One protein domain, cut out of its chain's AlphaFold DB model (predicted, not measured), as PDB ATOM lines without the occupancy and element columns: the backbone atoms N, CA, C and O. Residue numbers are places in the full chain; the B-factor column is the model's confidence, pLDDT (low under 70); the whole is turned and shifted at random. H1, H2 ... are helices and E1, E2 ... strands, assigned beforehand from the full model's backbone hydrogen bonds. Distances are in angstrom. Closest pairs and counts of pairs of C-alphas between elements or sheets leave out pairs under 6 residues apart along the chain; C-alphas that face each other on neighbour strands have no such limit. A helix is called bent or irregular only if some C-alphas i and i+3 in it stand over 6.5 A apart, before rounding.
ATOM      1  N   LYS A   6     120.633  95.588 106.793       93.00
ATOM      2  CA  LYS A   6     121.150  96.184 108.029       93.00
ATOM      3  C   LYS A   6     120.760  97.652 108.078       93.00
ATOM      4  O   LYS A   6     120.457  98.254 107.043       93.00
ATOM      5  N   VAL A   7     120.797  98.227 109.275       94.44
ATOM      6  CA  VAL A   7     120.670  99.674 109.457       94.44
ATOM      7  C   VAL A   7     122.058 100.246 109.695       94.44
ATOM      8  O   VAL A   7     122.771  99.795 110.585       94.44
ATOM      9  N   PHE A   8     122.441 101.236 108.903       95.38
ATOM     10  CA  PHE A   8     123.760 101.849 108.946       95.38
ATOM     11  C   PHE A   8     123.652 103.303 109.370       95.38
ATOM     12  O   PHE A   8     122.889 104.071 108.784       95.38
ATOM     13  N   ASN A   9     124.483 103.695 110.325       97.00
ATOM     14  CA  ASN A   9     124.776 105.085 110.611       97.00
ATOM     15  C   ASN A   9     126.034 105.504 109.849       97.00
ATOM     16  O   ASN A   9     127.141 105.050 110.146       97.00
ATOM     17  N   LEU A  10     125.854 106.376 108.863       95.50
ATOM     18  CA  LEU A  10     126.904 106.756 107.922       95.50
ATOM     19  C   LEU A  10     127.924 107.719 108.534       95.50
ATOM     20  O   LEU A  10     129.081 107.725 108.118       95.50
ATOM     21  N   ASP A  11     127.511 108.515 109.520       95.19
ATOM     22  CA  ASP A  11     128.380 109.498 110.171       95.19
ATOM     23  C   ASP A  11     129.323 108.836 111.174       95.19
ATOM     24  O   ASP A  11     130.498 109.191 111.256       95.19
ATOM     25  N   ARG A  12     128.819 107.846 111.916       94.81
ATOM     26  CA  ARG A  12     129.600 107.115 112.924       94.81
ATOM     27  C   ARG A  12     130.238 105.829 112.417       94.81
ATOM     28  O   ARG A  12     131.064 105.264 113.126       94.81
ATOM     29  N   ARG A  13     129.872 105.381 111.211       95.56
ATOM     30  CA  ARG A  13     130.219 104.055 110.674       95.56
ATOM     31  C   ARG A  13     129.788 102.932 111.621       95.56
ATOM     32  O   ARG A  13     130.527 101.995 111.895       95.56
ATOM     33  N   GLU A  14     128.574 103.040 112.143       96.75
ATOM     34  CA  GLU A  14     127.995 102.032 113.034       96.75
ATOM     35  C   GLU A  14     126.946 101.225 112.273       96.75
ATOM     36  O   GLU A  14     126.240 101.767 111.417       96.75
ATOM     37  N   VAL A  15     126.837  99.936 112.580       95.56
ATOM     38  CA  VAL A  15     125.829  99.052 111.998       95.56
ATOM     39  C   VAL A  15     124.970  98.424 113.087       95.56
ATOM     40  O   VAL A  15     125.444  98.101 114.175       95.56
ATOM     41  N   LEU A  16     123.688  98.281 112.770       93.88
ATOM     42  CA  LEU A  16     122.709  97.541 113.540       93.88
ATOM     43  C   LEU A  16     122.230  96.352 112.706       93.88
ATOM     44  O   LEU A  16     121.834  96.512 111.546       93.88
ATOM     45  N   ASP A  17     122.251  95.178 113.318       91.44
ATOM     46  CA  ASP A  17     121.861  93.889 112.775       91.44
ATOM     47  C   ASP A  17     120.459  93.506 113.280       91.44
ATOM     48  O   ASP A  17     120.306  93.035 114.413       91.44
ATOM     49  N   PRO A  18     119.416  93.648 112.440       90.12
ATOM     50  CA  PRO A  18     118.054  93.250 112.781       90.12
ATOM     51  C   PRO A  18     117.908  91.804 113.275       90.12
ATOM     52  O   PRO A  18     117.008  91.517 114.071       90.12
ATOM     53  N   SER A  19     118.788  90.893 112.836       86.19
ATOM     54  CA  SER A  19     118.731  89.479 113.220       86.19
ATOM     55  C   SER A  19     119.092  89.246 114.689       86.19
ATOM     56  O   SER A  19     118.540  88.343 115.319       86.19
ATOM     57  N   LEU A  20     119.958  90.092 115.258       87.00
ATOM     58  CA  LEU A  20     120.314  90.045 116.678       87.00
ATOM     59  C   LEU A  20     119.203  90.631 117.550       87.00
ATOM     60  O   LEU A  20     118.969  90.163 118.663       87.00
ATOM     61  N   LEU A  21     118.456  91.598 117.019       86.31
ATOM     62  CA  LEU A  21     117.384  92.260 117.748       86.31
ATOM     63  C   LEU A  21     116.073  91.483 117.750       86.31
ATOM     64  O   LEU A  21     115.238  91.755 118.595       86.31
ATOM     65  N   GLY A  22     115.834  90.517 116.867       79.75
ATOM     66  CA  GLY A  22     114.486  89.962 116.796       79.75
ATOM     67  C   GLY A  22     114.247  88.970 115.677       79.75
ATOM     68  O   GLY A  22     115.094  88.143 115.341       79.75
ATOM     69  N   GLN A  23     113.032  89.025 115.148       66.31
ATOM     70  CA  GLN A  23     112.677  88.453 113.858       66.31
ATOM     71  C   GLN A  23     112.548  89.621 112.893       66.31
ATOM     72  O   GLN A  23     111.810  90.561 113.161       66.31
ATOM     73  N   GLY A  24     113.300  89.600 111.806       61.47
ATOM     74  CA  GLY A  24     113.283  90.698 110.853       61.47
ATOM     75  C   GLY A  24     114.519  90.620 110.009       61.47
ATOM     76  O   GLY A  24     115.497  91.306 110.252       61.47
ATOM     77  N   LEU A  25     114.488  89.688 109.077       70.62
ATOM     78  CA  LEU A  25     115.570  89.512 108.137       70.62
ATOM     79  C   LEU A  25     115.317  90.385 106.908       70.62
ATOM     80  O   LEU A  25     116.264  90.931 106.363       70.62
ATOM     81  N   LYS A  26     114.047  90.614 106.559       84.19
ATOM     82  CA  LYS A  26     113.634  91.307 105.340       84.19
ATOM     83  C   LYS A  26     113.044  92.685 105.645       84.19
ATOM     84  O   LYS A  26     112.382  92.833 106.672       84.19
ATOM     85  N   PRO A  27     113.184  93.686 104.755       79.50
ATOM     86  CA  PRO A  27     112.611  95.018 104.976       79.50
ATOM     87  C   PRO A  27     111.101  95.014 105.266       79.50
ATOM     88  O   PRO A  27     110.624  95.805 106.074       79.50
ATOM     89  N   GLY A  28     110.346  94.088 104.661       78.44
ATOM     90  CA  GLY A  28     108.906  93.934 104.907       78.44
ATOM     91  C   GLY A  28     108.543  93.522 106.342       78.44
ATOM     92  O   GLY A  28     107.418  93.761 106.777       78.44
ATOM     93  N   ASP A  29     109.492  92.965 107.097       78.38
ATOM     94  CA  ASP A  29     109.293  92.551 108.489       78.38
ATOM     95  C   ASP A  29     109.550  93.688 109.488       78.38
ATOM     96  O   ASP A  29     109.283  93.525 110.678       78.38
ATOM     97  N   LEU A  30     110.050  94.847 109.032       79.31
ATOM     98  CA  LEU A  30     110.462  95.954 109.901       79.31
ATOM     99  C   LEU A  30     109.354  96.359 110.885       79.31
ATOM    100  O   LEU A  30     109.604  96.481 112.081       79.31
ATOM    101  N   GLY A  31     108.116  96.490 110.401       73.88
ATOM    102  CA  GLY A  31     106.964  96.869 111.227       73.88
ATOM    103  C   GLY A  31     106.509  95.799 112.227       73.88
ATOM    104  O   GLY A  31     105.661  96.082 113.067       73.88
ATOM    105  N   ARG A  32     107.047  94.576 112.142       80.62
ATOM    106  CA  ARG A  32     106.744  93.455 113.046       80.62
ATOM    107  C   ARG A  32     107.876  93.179 114.037       80.62
ATOM    108  O   ARG A  32     107.681  92.418 114.980       80.62
ATOM    109  N   ASN A  33     109.045  93.791 113.844       85.12
ATOM    110  CA  ASN A  33     110.189  93.634 114.730       85.12
ATOM    111  C   ASN A  33     110.151  94.692 115.843       85.12
ATOM    112  O   ASN A  33     110.783  95.743 115.746       85.12
ATOM    113  N   GLU A  34     109.399  94.402 116.907       88.25
ATOM    114  CA  GLU A  34     109.221  95.303 118.056       88.25
ATOM    115  C   GLU A  34     110.562  95.793 118.618       88.25
ATOM    116  O   GLU A  34     110.776  96.992 118.772       88.25
ATOM    117  N   ARG A  35     111.516  94.886 118.826       89.25
ATOM    118  CA  ARG A  35     112.833  95.207 119.390       89.25
ATOM    119  C   ARG A  35     113.688  96.079 118.483       89.25
ATOM    120  O   ARG A  35     114.403  96.943 118.983       89.25
ATOM    121  N   LEU A  36     113.607  95.901 117.166       91.31
ATOM    122  CA  LEU A  36     114.259  96.814 116.229       91.31
ATOM    123  C   LEU A  36     113.630  98.208 116.292       91.31
ATOM    124  O   LEU A  36     114.351  99.201 116.303       91.31
ATOM    125  N   MET A  37     112.306  98.299 116.408       91.31
ATOM    126  CA  MET A  37     111.631  99.587 116.572       91.31
ATOM    127  C   MET A  37     111.985 100.259 117.903       91.31
ATOM    128  O   MET A  37     112.230 101.466 117.933       91.31
ATOM    129  N   MET A  38     112.088  99.491 118.989       91.88
ATOM    130  CA  MET A  38     112.565  99.970 120.288       91.88
ATOM    131  C   MET A  38     114.019 100.448 120.212       91.88
ATOM    132  O   MET A  38     114.317 101.541 120.682       91.88
ATOM    133  N   ALA A  39     114.901  99.688 119.557       93.56
ATOM    134  CA  ALA A  39     116.296 100.058 119.327       93.56
ATOM    135  C   ALA A  39     116.432 101.351 118.521       93.56
ATOM    136  O   ALA A  39     117.154 102.257 118.931       93.56
ATOM    137  N   LEU A  40     115.696 101.485 117.415       93.75
ATOM    138  CA  LEU A  40     115.682 102.720 116.630       93.75
ATOM    139  C   LEU A  40     115.121 103.888 117.445       93.75
ATOM    140  O   LEU A  40     115.685 104.975 117.417       93.75
ATOM    141  N   THR A  41     114.067 103.667 118.230       91.88
ATOM    142  CA  THR A  41     113.509 104.698 119.115       91.88
ATOM    143  C   THR A  41     114.543 105.149 120.147       91.88
ATOM    144  O   THR A  41     114.732 106.348 120.339       91.88
ATOM    145  N   TYR A  42     115.259 104.205 120.757       92.06
ATOM    146  CA  TYR A  42     116.301 104.452 121.749       92.06
ATOM    147  C   TYR A  42     117.496 105.222 121.170       92.06
ATOM    148  O   TYR A  42     117.934 106.225 121.734       92.06
ATOM    149  N   LEU A  43     117.988 104.795 120.004       94.94
ATOM    150  CA  LEU A  43     119.133 105.393 119.314       94.94
ATOM    151  C   LEU A  43     118.835 106.791 118.759       94.94
ATOM    152  O   LEU A  43     119.725 107.642 118.731       94.94
ATOM    153  N   LEU A  44     117.608 107.030 118.290       94.00
ATOM    154  CA  LEU A  44     117.211 108.285 117.641       94.00
ATOM    155  C   LEU A  44     116.690 109.339 118.626       94.00
ATOM    156  O   LEU A  44     116.627 110.525 118.277       94.00
ATOM    157  N   ALA A  45     116.318 108.930 119.841       89.31
ATOM    158  CA  ALA A  45     115.750 109.806 120.855       89.31
ATOM    159  C   ALA A  45     116.643 111.029 121.120       89.31
ATOM    160  O   ALA A  45     117.814 110.905 121.462       89.31
ATOM    161  N   ARG A  46     116.082 112.234 120.978       77.94
ATOM    162  CA  ARG A  46     116.806 113.495 121.227       77.94
ATOM    163  C   ARG A  46     116.550 114.082 122.612       77.94
ATOM    164  O   ARG A  46     117.399 114.785 123.150       77.94
ATOM    165  N   SER A  47     115.372 113.839 123.182       66.81
ATOM    166  CA  SER A  47     114.983 114.350 124.497       66.81
ATOM    167  C   SER A  47     114.681 113.198 125.448       66.81
ATOM    168  O   SER A  47     113.912 112.293 125.130       66.81
ATOM    169  N   GLY A  48     115.268 113.256 126.645       56.34
ATOM    170  CA  GLY A  48     115.186 112.223 127.687       56.34
ATOM    171  C   GLY A  48     113.830 112.098 128.388       56.34
ATOM    172  O   GLY A  48     113.785 111.710 129.551       56.34
ATOM    173  N   THR A  49     112.733 112.463 127.726       53.78
ATOM    174  CA  THR A  49     111.372 112.376 128.277       53.78
ATOM    175  C   THR A  49     110.636 111.108 127.862       53.78
ATOM    176  O   THR A  49     109.512 110.922 128.309       53.78
ATOM    177  N   LEU A  50     111.249 110.221 127.068       56.56
ATOM    178  CA  LEU A  50     110.620 108.954 126.671       56.56
ATOM    179  C   LEU A  50     110.210 108.080 127.873       56.56
ATOM    180  O   LEU A  50     109.236 107.348 127.761       56.56
ATOM    181  N   SER A  51     110.888 108.195 129.025       54.47
ATOM    182  CA  SER A  51     110.533 107.456 130.252       54.47
ATOM    183  C   SER A  51     110.544 108.282 131.549       54.47
ATOM    184  O   SER A  51     110.448 107.723 132.637       54.47
ATOM    185  N   GLY A  52     110.658 109.615 131.483       51.00
ATOM    186  CA  GLY A  52     110.552 110.489 132.666       51.00
ATOM    187  C   GLY A  52     111.645 110.329 133.741       51.00
ATOM    188  O   GLY A  52     111.588 111.018 134.760       51.00
ATOM    189  N   THR A  53     112.659 109.479 133.543       53.31
ATOM    190  CA  THR A  53     113.723 109.238 134.532       53.31
ATOM    191  C   THR A  53     115.093 109.692 134.016       53.31
ATOM    192  O   THR A  53     115.535 109.343 132.924       53.31
ATOM    193  N   ARG A  54     115.812 110.488 134.824       58.56
ATOM    194  CA  ARG A  54     117.157 111.010 134.494       58.56
ATOM    195  C   ARG A  54     118.230 109.923 134.335       58.56
ATOM    196  O   ARG A  54     119.278 110.207 133.767       58.56
ATOM    197  N   ARG A  55     117.990 108.709 134.840       60.56
ATOM    198  CA  ARG A  55     118.989 107.630 134.936       60.56
ATOM    199  C   ARG A  55     119.523 107.189 133.569       60.56
ATOM    200  O   ARG A  55     120.706 106.906 133.452       60.56
ATOM    201  N   HIS A  56     118.685 107.218 132.536       64.19
ATOM    202  CA  HIS A  56     119.052 106.743 131.197       64.19
ATOM    203  C   HIS A  56     119.717 107.811 130.318       64.19
ATOM    204  O   HIS A  56     120.235 107.495 129.257       64.19
ATOM    205  N   GLN A  57     119.784 109.068 130.774       63.31
ATOM    206  CA  GLN A  57     120.533 110.119 130.067       63.31
ATOM    207  C   GLN A  57     122.056 109.926 130.157       63.31
ATOM    208  O   GLN A  57     122.798 110.633 129.483       63.31
ATOM    209  N   GLN A  58     122.518 109.008 131.011       78.38
ATOM    210  CA  GLN A  58     123.932 108.668 131.176       78.38
ATOM    211  C   GLN A  58     124.344 107.432 130.366       78.38
ATOM    212  O   GLN A  58     125.534 107.137 130.304       78.38
ATOM    213  N   ASP A  59     123.395 106.713 129.754       87.75
ATOM    214  CA  ASP A  59     123.729 105.586 128.886       87.75
ATOM    215  C   ASP A  59     124.318 106.110 127.559       87.75
ATOM    216  O   ASP A  59     123.635 106.846 126.839       87.75
ATOM    217  N   PRO A  60     125.557 105.732 127.192       91.88
ATOM    218  CA  PRO A  60     126.196 106.169 125.949       91.88
ATOM    219  C   PRO A  60     125.500 105.695 124.658       91.88
ATOM    220  O   PRO A  60     125.856 106.169 123.568       91.88
ATOM    221  N   MET A  61     124.561 104.746 124.739       93.19
ATOM    222  CA  MET A  61     123.732 104.298 123.615       93.19
ATOM    223  C   MET A  61     122.466 105.153 123.434       93.19
ATOM    224  O   MET A  61     121.963 105.246 122.310       93.19
ATOM    225  N   PHE A  62     121.957 105.811 124.483       92.06
ATOM    226  CA  PHE A  62     120.738 106.620 124.383       92.06
ATOM    227  C   PHE A  62     120.965 107.838 123.483       92.06
ATOM    228  O   PHE A  62     121.884 108.628 123.698       92.06
ATOM    229  N   GLY A  63     120.133 108.002 122.453       92.00
ATOM    230  CA  GLY A  63     120.233 109.131 121.523       92.00
ATOM    231  C   GLY A  63     121.521 109.174 120.694       92.00
ATOM    232  O   GLY A  63     121.812 110.189 120.057       92.00
ATOM    233  N   ARG A  64     122.299 108.084 120.672       93.75
ATOM    234  CA  ARG A  64     123.615 108.004 120.020       93.75
ATOM    235  C   ARG A  64     123.590 108.391 118.539       93.75
ATOM    236  O   ARG A  64     124.569 108.939 118.026       93.75
ATOM    237  N   TRP A  65     122.483 108.092 117.864       96.69
ATOM    238  CA  TRP A  65     122.261 108.343 116.439       96.69
ATOM    239  C   TRP A  65     121.395 109.583 116.178       96.69
ATOM    240  O   TRP A  65     121.039 109.867 115.034       96.69
ATOM    241  N   SER A  66     121.038 110.343 117.216       94.38
ATOM    242  CA  SER A  66     120.135 111.481 117.076       94.38
ATOM    243  C   SER A  66     120.713 112.555 116.145       94.38
ATOM    244  O   SER A  66     121.812 113.068 116.360       94.38
ATOM    245  N   GLY A  67     119.957 112.894 115.095       94.44
ATOM    246  CA  GLY A  67     120.326 113.914 114.108       94.44
ATOM    247  C   GLY A  67     121.385 113.497 113.078       94.44
ATOM    248  O   GLY A  67     121.862 114.365 112.353       94.44
ATOM    249  N   GLN A  68     121.755 112.215 113.009       95.94
ATOM    250  CA  GLN A  68     122.782 111.699 112.092       95.94
ATOM    251  C   GLN A  68     122.173 111.076 110.823       95.94
ATOM    252  O   GLN A  68     120.977 110.780 110.761       95.94
ATOM    253  N   ARG A  69     123.002 110.878 109.793       95.75
ATOM    254  CA  ARG A  69     122.628 110.243 108.520       95.75
ATOM    255  C   ARG A  69     122.554 108.729 108.683       95.75
ATOM    256  O   ARG A  69     123.567 108.070 108.915       95.75
ATOM    257  N   ILE A  70     121.355 108.179 108.525       95.62
ATOM    258  CA  ILE A  70     121.066 106.759 108.743       95.62
ATOM    259  C   ILE A  70     120.345 106.208 107.520       95.62
ATOM    260  O   ILE A  70     119.505 106.886 106.930       95.62
ATOM    261  N   THR A  71     120.676 104.983 107.134       93.69
ATOM    262  CA  THR A  71     120.071 104.308 105.985       93.69
ATOM    263  C   THR A  71     119.864 102.825 106.270       93.69
ATOM    264  O   THR A  71     120.502 102.256 107.154       93.69
ATOM    265  N   MET A  72     118.977 102.190 105.510       92.19
ATOM    266  CA  MET A  72     118.832 100.738 105.471       92.19
ATOM    267  C   MET A  72     119.331 100.255 104.119       92.19
ATOM    268  O   MET A  72     118.881 100.757 103.090       92.19
ATOM    269  N   VAL A  73     120.253  99.296 104.114       91.94
ATOM    270  CA  VAL A  73     120.823  98.768 102.868       91.94
ATOM    271  C   VAL A  73     120.647  97.263 102.841       91.94
ATOM    272  O   VAL A  73     120.997  96.575 103.808       91.94
ATOM    273  N   GLY A  74     120.071  96.779 101.742       90.75
ATOM    274  CA  GLY A  74     119.930  95.357 101.467       90.75
ATOM    275  C   GLY A  74     121.240  94.743 100.981       90.75
ATOM    276  O   GLY A  74     122.025  95.421 100.325       90.75
ATOM    277  N   ASP A  75     121.453  93.468 101.271       89.44
ATOM    278  CA  ASP A  75     122.608  92.680 100.822       89.44
ATOM    279  C   ASP A  75     122.735  92.601  99.290       89.44
ATOM    280  O   ASP A  75     123.840  92.631  98.760       89.44
ATOM    281  N   ALA A  76     121.612  92.588  98.570       88.25
ATOM    282  CA  ALA A  76     121.583  92.627  97.106       88.25
ATOM    283  C   ALA A  76     121.685  94.040  96.496       88.25
ATOM    284  O   ALA A  76     121.610  94.191  95.275       88.25
ATOM    285  N   PHE A  77     121.778  95.099  97.308       89.38
ATOM    286  CA  PHE A  77     121.823  96.460  96.779       89.38
ATOM    287  C   PHE A  77     123.196  96.772  96.174       89.38
ATOM    288  O   PHE A  77     124.225  96.664  96.835       89.38
ATOM    289  N   SER A  78     123.188  97.249  94.931       91.06
ATOM    290  CA  SER A  78     124.363  97.784  94.249       91.06
ATOM    291  C   SER A  78     124.080  99.223  93.829       91.06
ATOM    292  O   SER A  78     123.061  99.506  93.194       91.06
ATOM    293  N   GLY A  79     124.951 100.152  94.220       92.44
ATOM    294  CA  GLY A  79     124.755 101.576  93.962       92.44
ATOM    295  C   GLY A  79     125.469 102.461  94.973       92.44
ATOM    296  O   GLY A  79     126.480 102.075  95.554       92.44
ATOM    297  N   SER A  80     124.951 103.667  95.198       89.75
ATOM    298  CA  SER A  80     125.521 104.608  96.162       89.75
ATOM    299  C   SER A  80     124.470 105.205  97.093       89.75
ATOM    300  O   SER A  80     123.282 105.285  96.781       89.75
ATOM    301  N   THR A  81     124.910 105.616  98.280       86.19
ATOM    302  CA  THR A  81     124.117 106.401  99.233       86.19
ATOM    303  C   THR A  81     124.989 107.536  99.753       86.19
ATOM    304  O   THR A  81     125.897 107.319 100.556       86.19
ATOM    305  N   GLY A  82     124.742 108.752  99.262       84.38
ATOM    306  CA  GLY A  82     125.677 109.862  99.442       84.38
ATOM    307  C   GLY A  82     127.011 109.555  98.757       84.38
ATOM    308  O   GLY A  82     127.038 109.212  97.580       84.38
ATOM    309  N   GLU A  83     128.106 109.647  99.508       86.19
ATOM    310  CA  GLU A  83     129.471 109.389  99.019       86.19
ATOM    311  C   GLU A  83     129.893 107.914  99.137       86.19
ATOM    312  O   GLU A  83     130.969 107.535  98.681       86.19
ATOM    313  N   LEU A  84     129.070 107.070  99.766       88.19
ATOM    314  CA  LEU A  84     129.391 105.662  99.978       88.19
ATOM    315  C   LEU A  84     128.862 104.816  98.825       88.19
ATOM    316  O   LEU A  84     127.665 104.839  98.536       88.19
ATOM    317  N   SER A  85     129.745 104.029  98.214       91.50
ATOM    318  CA  SER A  85     129.375 102.946  97.305       91.50
ATOM    319  C   SER A  85     128.977 101.689  98.077       91.50
ATOM    320  O   SER A  85     129.406 101.475  99.221       91.50
ATOM    321  N   TRP A  86     128.149 100.879  97.428       91.75
ATOM    322  CA  TRP A  86     127.649  99.599  97.896       91.75
ATOM    323  C   TRP A  86     127.724  98.575  96.767       91.75
ATOM    324  O   TRP A  86     127.270  98.819  95.648       91.75
ATOM    325  N   ASP A  87     128.285  97.433  97.114       91.56
ATOM    326  CA  ASP A  87     128.215  96.150  96.431       91.56
ATOM    327  C   ASP A  87     128.127  95.069  97.524       91.56
ATOM    328  O   ASP A  87     128.166  95.389  98.719       91.56
ATOM    329  N   GLU A  88     127.971  93.807  97.133       88.31
ATOM    330  CA  GLU A  88     127.786  92.691  98.069       88.31
ATOM    331  C   GLU A  88     128.974  92.535  99.039       88.31
ATOM    332  O   GLU A  88     128.778  92.380 100.249       88.31
ATOM    333  N   ASP A  89     130.204  92.675  98.542       88.69
ATOM    334  CA  ASP A  89     131.429  92.562  99.344       88.69
ATOM    335  C   ASP A  89     131.547  93.710 100.354       88.69
ATOM    336  O   ASP A  89     131.831  93.512 101.540       88.69
ATOM    337  N   THR A  90     131.280  94.932  99.900       89.69
ATOM    338  CA  THR A  90     131.284  96.137 100.726       89.69
ATOM    339  C   THR A  90     130.189  96.071 101.780       89.69
ATOM    340  O   THR A  90     130.429  96.427 102.934       89.69
ATOM    341  N   TRP A  91     128.988  95.621 101.412       91.62
ATOM    342  CA  TRP A  91     127.898  95.425 102.360       91.62
ATOM    343  C   TRP A  91     128.297  94.414 103.431       91.62
ATOM    344  O   TRP A  91     128.186  94.731 104.615       91.62
ATOM    345  N   THR A  92     128.837  93.261 103.030       88.75
ATOM    346  CA  THR A  92     129.252  92.182 103.939       88.75
ATOM    347  C   THR A  92     130.327  92.666 104.904       88.75
ATOM    348  O   THR A  92     130.151  92.593 106.120       88.75
ATOM    349  N   SER A  93     131.387  93.283 104.381       88.56
ATOM    350  CA  SER A  93     132.480  93.839 105.184       88.56
ATOM    351  C   SER A  93     131.975  94.835 106.235       88.56
ATOM    352  O   SER A  93     132.297  94.726 107.421       88.56
ATOM    353  N   ARG A  94     131.117  95.784 105.838       91.12
ATOM    354  CA  ARG A  94     130.552  96.780 106.763       91.12
ATOM    355  C   ARG A  94     129.590  96.149 107.770       91.12
ATOM    356  O   ARG A  94     129.611  96.521 108.940       91.12
ATOM    357  N   ALA A  95     128.765  95.202 107.327       86.62
ATOM    358  CA  ALA A  95     127.793  94.488 108.150       86.62
ATOM    359  C   ALA A  95     128.445  93.626 109.239       86.62
ATOM    360  O   ALA A  95     127.846  93.416 110.290       86.62
ATOM    361  N   GLU A  96     129.668  93.152 109.010       84.81
ATOM    362  CA  GLU A  96     130.439  92.355 109.971       84.81
ATOM    363  C   GLU A  96     131.317  93.199 110.915       84.81
ATOM    364  O   GLU A  96     132.036  92.651 111.764       84.81
ATOM    365  N   GLY A  97     131.244  94.530 110.795       79.81
ATOM    366  CA  GLY A  97     132.047  95.465 111.582       79.81
ATOM    367  C   GLY A  97     133.510  95.525 111.135       79.81
ATOM    368  O   GLY A  97     134.403  95.631 111.973       79.81
ATOM    369  N   SER A  98     133.762  95.422 109.827       81.38
ATOM    370  CA  SER A  98     135.089  95.576 109.219       81.38
ATOM    371  C   SER A  98     135.234  96.936 108.519       81.38
ATOM    372  O   SER A  98     134.280  97.696 108.364       81.38
ATOM    373  N   GLY A  99     136.454  97.300 108.103       80.81
ATOM    374  CA  GLY A  99     136.673  98.506 107.287       80.81
ATOM    375  C   GLY A  99     136.353  99.830 108.000       80.81
ATOM    376  O   GLY A  99     135.828 100.760 107.384       80.81
ATOM    377  N   ASN A 100     136.677  99.919 109.295       88.56
ATOM    378  CA  ASN A 100     136.328 101.023 110.206       88.56
ATOM    379  C   ASN A 100     134.832 101.143 110.523       88.56
ATOM    380  O   ASN A 100     134.406 102.194 111.002       88.56
ATOM    381  N   TRP A 101     134.044 100.103 110.246       94.00
ATOM    382  CA  TRP A 101     132.685  99.993 110.753       94.00
ATOM    383  C   TRP A 101     132.666  99.223 112.061       94.00
ATOM    384  O   TRP A 101     133.548  98.409 112.321       94.00
ATOM    385  N   VAL A 102     131.662  99.474 112.891       95.06
ATOM    386  CA  VAL A 102     131.474  98.734 114.137       95.06
ATOM    387  C   VAL A 102     130.027  98.298 114.287       95.06
ATOM    388  O   VAL A 102     129.103  99.098 114.153       95.06
ATOM    389  N   ASP A 103     129.839  97.009 114.555       93.94
ATOM    390  CA  ASP A 103     128.539  96.458 114.922       93.94
ATOM    391  C   ASP A 103     128.245  96.812 116.380       93.94
ATOM    392  O   ASP A 103     129.041  96.508 117.273       93.94
ATOM    393  N   ILE A 104     127.137  97.515 116.611       95.31
ATOM    394  CA  ILE A 104     126.712  97.963 117.943       95.31
ATOM    395  C   ILE A 104     125.487  97.198 118.456       95.31
ATOM    396  O   ILE A 104     124.933  97.552 119.496       95.31
ATOM    397  N   SER A 105     125.036  96.178 117.728       93.31
ATOM    398  CA  SER A 105     123.748  95.515 117.951       93.31
ATOM    399  C   SER A 105     123.587  94.939 119.346       93.31
ATOM    400  O   SER A 105     122.530  95.106 119.947       93.31
ATOM    401  N   GLU A 106     124.621  94.293 119.877       92.06
ATOM    402  CA  GLU A 106     124.586  93.676 121.201       92.06
ATOM    403  C   GLU A 106     124.502  94.728 122.312       92.06
ATOM    404  O   GLU A 106     123.723  94.570 123.253       92.06
ATOM    405  N   HIS A 107     125.237  95.839 122.175       93.56
ATOM    406  CA  HIS A 107     125.188  96.950 123.136       93.56
ATOM    407  C   HIS A 107     123.823  97.626 123.129       93.56
ATOM    408  O   HIS A 107     123.273  97.932 124.184       93.56
ATOM    409  N   VAL A 108     123.250  97.824 121.941       93.94
ATOM    410  CA  VAL A 108     121.919  98.416 121.791       93.94
ATOM    411  C   VAL A 108     120.842  97.479 122.323       93.94
ATOM    412  O   VAL A 108     119.944  97.940 123.018       93.94
ATOM    413  N   LEU A 109     120.934  96.177 122.048       92.62
ATOM    414  CA  LEU A 109     120.004  95.186 122.583       92.62
ATOM    415  C   LEU A 109     119.999  95.211 124.116       92.62
ATOM    416  O   LEU A 109     118.929  95.329 124.710       92.62
ATOM    417  N   ALA A 110     121.177  95.161 124.742       90.81
ATOM    418  CA  ALA A 110     121.304  95.206 126.196       90.81
ATOM    419  C   ALA A 110     120.744  96.513 126.784       90.81
ATOM    420  O   ALA A 110     119.982  96.479 127.751       90.81
ATOM    421  N   ALA A 111     121.067  97.659 126.172       91.12
ATOM    422  CA  ALA A 111     120.569  98.967 126.598       91.12
ATOM    423  C   ALA A 111     119.039  99.079 126.484       91.12
ATOM    424  O   ALA A 111     118.375  99.595 127.379       91.12
ATOM    425  N   VAL A 112     118.461  98.558 125.400       91.00
ATOM    426  CA  VAL A 112     117.010  98.535 125.167       91.00
ATOM    427  C   VAL A 112     116.311  97.613 126.163       91.00
ATOM    428  O   VAL A 112     115.301  98.005 126.745       91.00
ATOM    429  N   GLU A 113     116.830  96.405 126.388       90.50
ATOM    430  CA  GLU A 113     116.248  95.470 127.355       90.50
ATOM    431  C   GLU A 113     116.252  96.037 128.781       90.50
ATOM    432  O   GLU A 113     115.277  95.845 129.510       90.50
ATOM    433  N   ASP A 114     117.301  96.770 129.168       88.69
ATOM    434  CA  ASP A 114     117.348  97.488 130.445       88.69
ATOM    435  C   ASP A 114     116.360  98.665 130.482       88.69
ATOM    436  O   ASP A 114     115.527  98.751 131.385       88.69
ATOM    437  N   PHE A 115     116.391  99.540 129.470       87.12
ATOM    438  CA  PHE A 115     115.561 100.748 129.422       87.12
ATOM    439  C   PHE A 115     114.062 100.445 129.459       87.12
ATOM    440  O   PHE A 115     113.306 101.110 130.167       87.12
ATOM    441  N   PHE A 116     113.628  99.442 128.696       86.38
ATOM    442  CA  PHE A 116     112.226  99.031 128.631       86.38
ATOM    443  C   PHE A 116     111.862  97.966 129.669       86.38
ATOM    444  O   PHE A 116     110.739  97.469 129.650       86.38
ATOM    445  N   GLN A 117     112.782  97.644 130.587       88.25
ATOM    446  CA  GLN A 117     112.563  96.709 131.692       88.25
ATOM    447  C   GLN A 117     112.050  95.343 131.216       88.25
ATOM    448  O   GLN A 117     111.158  94.750 131.823       88.25
ATOM    449  N   ILE A 118     112.624  94.837 130.119       87.94
ATOM    450  CA  ILE A 118     112.265  93.533 129.563       87.94
ATOM    451  C   ILE A 118     112.595  92.441 130.596       87.94
ATOM    452  O   ILE A 118     113.756  92.372 131.040       87.94
ATOM    453  N   PRO A 119     111.613  91.600 130.987       89.19
ATOM    454  CA  PRO A 119     111.821  90.525 131.952       89.19
ATOM    455  C   PRO A 119     112.942  89.590 131.517       89.19
ATOM    456  O   PRO A 119     113.066  89.281 130.337       89.19
ATOM    457  N   GLU A 120     113.735  89.095 132.467       85.88
ATOM    458  CA  GLU A 120     114.865  88.204 132.172       85.88
ATOM    459  C   GLU A 120     114.447  86.942 131.398       85.88
ATOM    460  O   GLU A 120     115.175  86.513 130.509       85.88
ATOM    461  N   SER A 121     113.242  86.413 131.653       89.06
ATOM    462  CA  SER A 121     112.656  85.288 130.905       89.06
ATOM    463  C   SER A 121     112.472  85.564 129.415       89.06
ATOM    464  O   SER A 121     112.469  84.634 128.611       89.06
ATOM    465  N   ASP A 122     112.309  86.837 129.063       85.56
ATOM    466  CA  ASP A 122     112.017  87.287 127.710       85.56
ATOM    467  C   ASP A 122     113.274  87.846 127.038       85.56
ATOM    468  O   ASP A 122     113.262  88.101 125.833       85.56
ATOM    469  N   ARG A 123     114.373  88.046 127.782       85.81
ATOM    470  CA  ARG A 123     115.643  88.541 127.236       85.81
ATOM    471  C   ARG A 123     116.249  87.536 126.273       85.81
ATOM    472  O   ARG A 123     116.163  86.321 126.455       85.81
ATOM    473  N   ARG A 124     116.880  88.051 125.219       76.56
ATOM    474  CA  ARG A 124     117.549  87.181 124.251       76.56
ATOM    475  C   ARG A 124     118.954  86.850 124.742       76.56
ATOM    476  O   ARG A 124     119.724  87.771 125.007       76.56
ATOM    477  N   PRO A 125     119.331  85.562 124.804       72.56
ATOM    478  CA  PRO A 125     120.714  85.215 125.067       72.56
ATOM    479  C   PRO A 125     121.578  85.745 123.923       72.56
ATOM    480  O   PRO A 125     121.247  85.582 122.743       72.56
ATOM    481  N   ILE A 126     122.707  86.357 124.273       68.00
ATOM    482  CA  ILE A 126     123.734  86.718 123.300       68.00
ATOM    483  C   ILE A 126     124.384  85.403 122.849       68.00
ATOM    484  O   ILE A 126     125.311  84.897 123.468       68.00
ATOM    485  N   ALA A 127     123.828  84.799 121.799       63.25
ATOM    486  CA  ALA A 127     124.208  83.472 121.308       63.25
ATOM    487  C   ALA A 127     125.496  83.471 120.459       63.25
ATOM    488  O   ALA A 127     125.806  82.477 119.804       63.25
ATOM    489  N   ARG A 128     126.210  84.598 120.399       70.38
ATOM    490  CA  ARG A 128     127.418  84.792 119.593       70.38
ATOM    491  C   ARG A 128     128.472  85.540 120.408       70.38
ATOM    492  O   ARG A 128     128.099  86.298 121.302       70.38
ATOM    493  N   PRO A 129     129.768  85.374 120.102       77.50
ATOM    494  CA  PRO A 129     130.794  86.217 120.693       77.50
ATOM    495  C   PRO A 129     130.509  87.686 120.392       77.50
ATOM    496  O   PRO A 129     130.046  88.018 119.297       77.50
ATOM    497  N   LEU A 130     130.806  88.557 121.357       81.56
ATOM    498  CA  LEU A 130     130.677  89.997 121.164       81.56
ATOM    499  C   LEU A 130     131.512  90.434 119.956       81.56
ATOM    500  O   LEU A 130     132.671  90.046 119.802       81.56
ATOM    501  N   ARG A 131     130.919  91.271 119.105       87.25
ATOM    502  CA  ARG A 131     131.596  91.837 117.928       87.25
ATOM    503  C   ARG A 131     132.288  93.158 118.218       87.25
ATOM    504  O   ARG A 131     133.073  93.634 117.396       87.25
ATOM    505  N   SER A 132     132.007  93.761 119.365       91.50
ATOM    506  CA  SER A 132     132.538  95.061 119.745       91.50
ATOM    507  C   SER A 132     132.580  95.250 121.261       91.50
ATOM    508  O   SER A 132     131.876  94.579 122.014       91.50
ATOM    509  N   VAL A 133     133.395  96.205 121.704       92.44
ATOM    510  CA  VAL A 133     133.519  96.629 123.103       92.44
ATOM    511  C   VAL A 133     132.950  98.032 123.253       92.44
ATOM    512  O   VAL A 133     133.367  98.938 122.527       92.44
ATOM    513  N   LEU A 134     132.050  98.217 124.219       92.31
ATOM    514  CA  LEU A 134     131.636  99.526 124.710       92.31
ATOM    515  C   LEU A 134     132.590  99.968 125.825       92.31
ATOM    516  O   LEU A 134     132.690  99.328 126.870       92.31
ATOM    517  N   HIS A 135     133.308 101.058 125.584       91.88
ATOM    518  CA  HIS A 135     134.247 101.649 126.532       91.88
ATOM    519  C   HIS A 135     133.508 102.551 127.536       91.88
ATOM    520  O   HIS A 135     132.453 103.098 127.202       91.88
ATOM    521  N   PRO A 136     134.061 102.780 128.744       87.81
ATOM    522  CA  PRO A 136     133.444 103.653 129.753       87.81
ATOM    523  C   PRO A 136     133.218 105.104 129.300       87.81
ATOM    524  O   PRO A 136     132.366 105.793 129.849       87.81
ATOM    525  N   ASP A 137     133.973 105.570 128.304       88.62
ATOM    526  CA  ASP A 137     133.830 106.896 127.688       88.62
ATOM    527  C   ASP A 137     132.708 106.960 126.628       88.62
ATOM    528  O   ASP A 137     132.491 107.999 126.003       88.62
ATOM    529  N   GLY A 138     131.996 105.851 126.401       88.38
ATOM    530  CA  GLY A 138     130.930 105.731 125.413       88.38
ATOM    531  C   GLY A 138     131.406 105.448 123.987       88.38
ATOM    532  O   GLY A 138     130.583 105.380 123.063       88.38
ATOM    533  N   ARG A 139     132.710 105.273 123.759       92.12
ATOM    534  CA  ARG A 139     133.239 104.809 122.472       92.12
ATOM    535  C   ARG A 139     132.904 103.332 122.272       92.12
ATOM    536  O   ARG A 139     132.909 102.561 123.223       92.12
ATOM    537  N   VAL A 140     132.659 102.927 121.027       93.12
ATOM    538  CA  VAL A 140     132.507 101.512 120.666       93.12
ATOM    539  C   VAL A 140     133.599 101.143 119.672       93.12
ATOM    540  O   VAL A 140     133.846 101.891 118.728       93.12
ATOM    541  N   THR A 141     134.281 100.022 119.894       92.38
ATOM    542  CA  THR A 141     135.328  99.520 118.989       92.38
ATOM    543  C   THR A 141     135.042  98.097 118.568       92.38
ATOM    544  O   THR A 141     134.698  97.279 119.418       92.38
ATOM    545  N   ALA A 142     135.241  97.788 117.289       90.12
ATOM    546  CA  ALA A 142     135.150  96.421 116.797       90.12
ATOM    547  C   ALA A 142     136.188  95.523 117.488       90.12
ATOM    548  O   ALA A 142     137.326  95.935 117.714       90.12
ATOM    549  N   ILE A 143     135.779  94.299 117.814       86.62
ATOM    550  CA  ILE A 143     136.682  93.209 118.176       86.62
ATOM    551  C   ILE A 143     137.120  92.563 116.855       86.62
ATOM    552  O   ILE A 143     136.236  92.182 116.068       86.62
ATOM    553  N   PRO A 144     138.437  92.474 116.575       78.31
ATOM    554  CA  PRO A 144     138.952  91.819 115.376       78.31
ATOM    555  C   PRO A 144     138.383  90.410 115.230       78.31
ATOM    556  O   PRO A 144     138.209  89.717 116.226       78.31
ATOM    557  N   VAL A 145     138.079  89.985 114.000       71.31
ATOM    558  CA  VAL A 145     137.432  88.684 113.741       71.31
ATOM    559  C   VAL A 145     138.234  87.524 114.340       71.31
ATOM    560  O   VAL A 145     137.641  86.644 114.960       71.31
ATOM    561  N   ASP A 146     139.562  87.581 114.243       69.81
ATOM    562  CA  ASP A 146     140.476  86.565 114.781       69.81
ATOM    563  C   ASP A 146     140.445  86.479 116.319       69.81
ATOM    564  O   ASP A 146     140.678  85.417 116.893       69.81
ATOM    565  N   ASP A 147     140.072  87.574 116.989       63.25
ATOM    566  CA  ASP A 147     139.991  87.680 118.449       63.25
ATOM    567  C   ASP A 147     138.600  87.317 118.999       63.25
ATOM    568  O   ASP A 147     138.393  87.300 120.213       63.25
ATOM    569  N   ARG A 148     137.621  87.010 118.131       67.38
ATOM    570  CA  ARG A 148     136.238  86.687 118.544       67.38
ATOM    571  C   ARG A 148     136.091  85.292 119.161       67.38
ATOM    572  O   ARG A 148     135.008  84.971 119.633       67.38
TER     573      ARG A 148
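This is residues 6 to 148 of the 151 residues of an uncharacterized protein of Pyxidicoccus fallax (UniProt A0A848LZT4). A small three-stranded antiparallel sheet, E2 E1 E3, stands near the middle, with H5 running across it and the crossed helices H3 and H6 packed together next to it. The hairpin E4 and E5 lies toward one end of the longest axis, H4 and the turn round residue 121 toward the other, and a second hairpin, E6 and E7, leads out to H7. The 143 printed residues hold seven named helices and seven named strands, in the order E1 E2 H1 H2 H3 H4 E3 E4 E5 H5 H6 E6 E7 H7, of the mixed class, helices and strands. The whole is compact, with a radius of gyration of the C-alphas of 15.0 A, and rounded, spanning 42 by 32 by 29 A.

Start at E1, residues 6 to 9, the inner strand of the sheet. E2, residues 14 to 16, forms a hairpin with it, antiparallel at 151 degrees, and you will find N 16 and O 7 2.8 A apart. On the other side of E1 is E3, residues 70 to 74, antiparallel at 152 degrees, with N 8 and O 71 2.8 A apart. H1, residues 18 to 21, follows E2 after a tight link. H2, residues 27 to 32, is irregular: C-alphas 28 and 31 are 7.2 A apart. It only just touches H3, residues 34 to 44, and only at the corner by their link, with 3 pairs of C-alphas within 8 A, the closest being Leu 30 and Leu 36 at 7.4 A. H3 is the hub, touching three helices, and only grazes the sheet. It touches H6, residues 105 to 115, about perpendicular at 88 degrees, the closest C-alphas being those of Ala 39 and Val 112, 6.1 A apart. H6 also touches H1, the C-alphas of Leu 21 and Leu 109 being 6.2 A apart, and likewise only grazes the sheet. H4, residues 54 to 58, is close to H6 but not clearly touching, with the C-alphas of His 56 and Phe 115 7.2 A apart. Beyond E3, E4, residues 79 to 81, and E5, residues 84 to 86, form an antiparallel hairpin, with N 86 and O 79 2.8 A apart. H5, residues 88 to 95, is on the sheet E2 E1 E3 at a height over the sheet of 9.2 A, across the strands at 69 degrees to E1 on the local plane. E6, residues 132 to 134, and E7, residues 140 to 142, form the last hairpin, with N 133 and O 141 2.8 A apart. H7, residues 145 to 148, touches no helix. In H3, H5 and H6 every O i to N i+4 pair is within hydrogen-bond range; H2 has 0 of 2 but 2 of 3 O i to N i+3 pairs, H4 has 0 of 1 but 1 of 2, and H1 and H7 are too short for an O i to N i+4 pair.

Find C-alpha 6 at (121.150, 96.184, 108.029), where E1 begins; E2 and H1 follow. After H2, H3 runs 15.2 A from C-alpha 34 at (109.221, 95.303, 118.056). Past H4, E3 spans 13.6 A, E4 and E5 follow, and H5 spans 10.2 A. H6 is 15.0 A long; E6 and E7 come next, and H7 ends at C-alpha 148, (136.238, 86.687, 118.544).

The C-alphas of Glu 83 and Ser 121 are the two farthest apart, 43.4 A. The printed part has no cut. The links from H4 to E3 and from H6 to E6 are long. Mean pLDDT of the printed part is 85.3, and residues 23 to 24, 47 to 57, 126 to 127 and 146 to 148 are under 70.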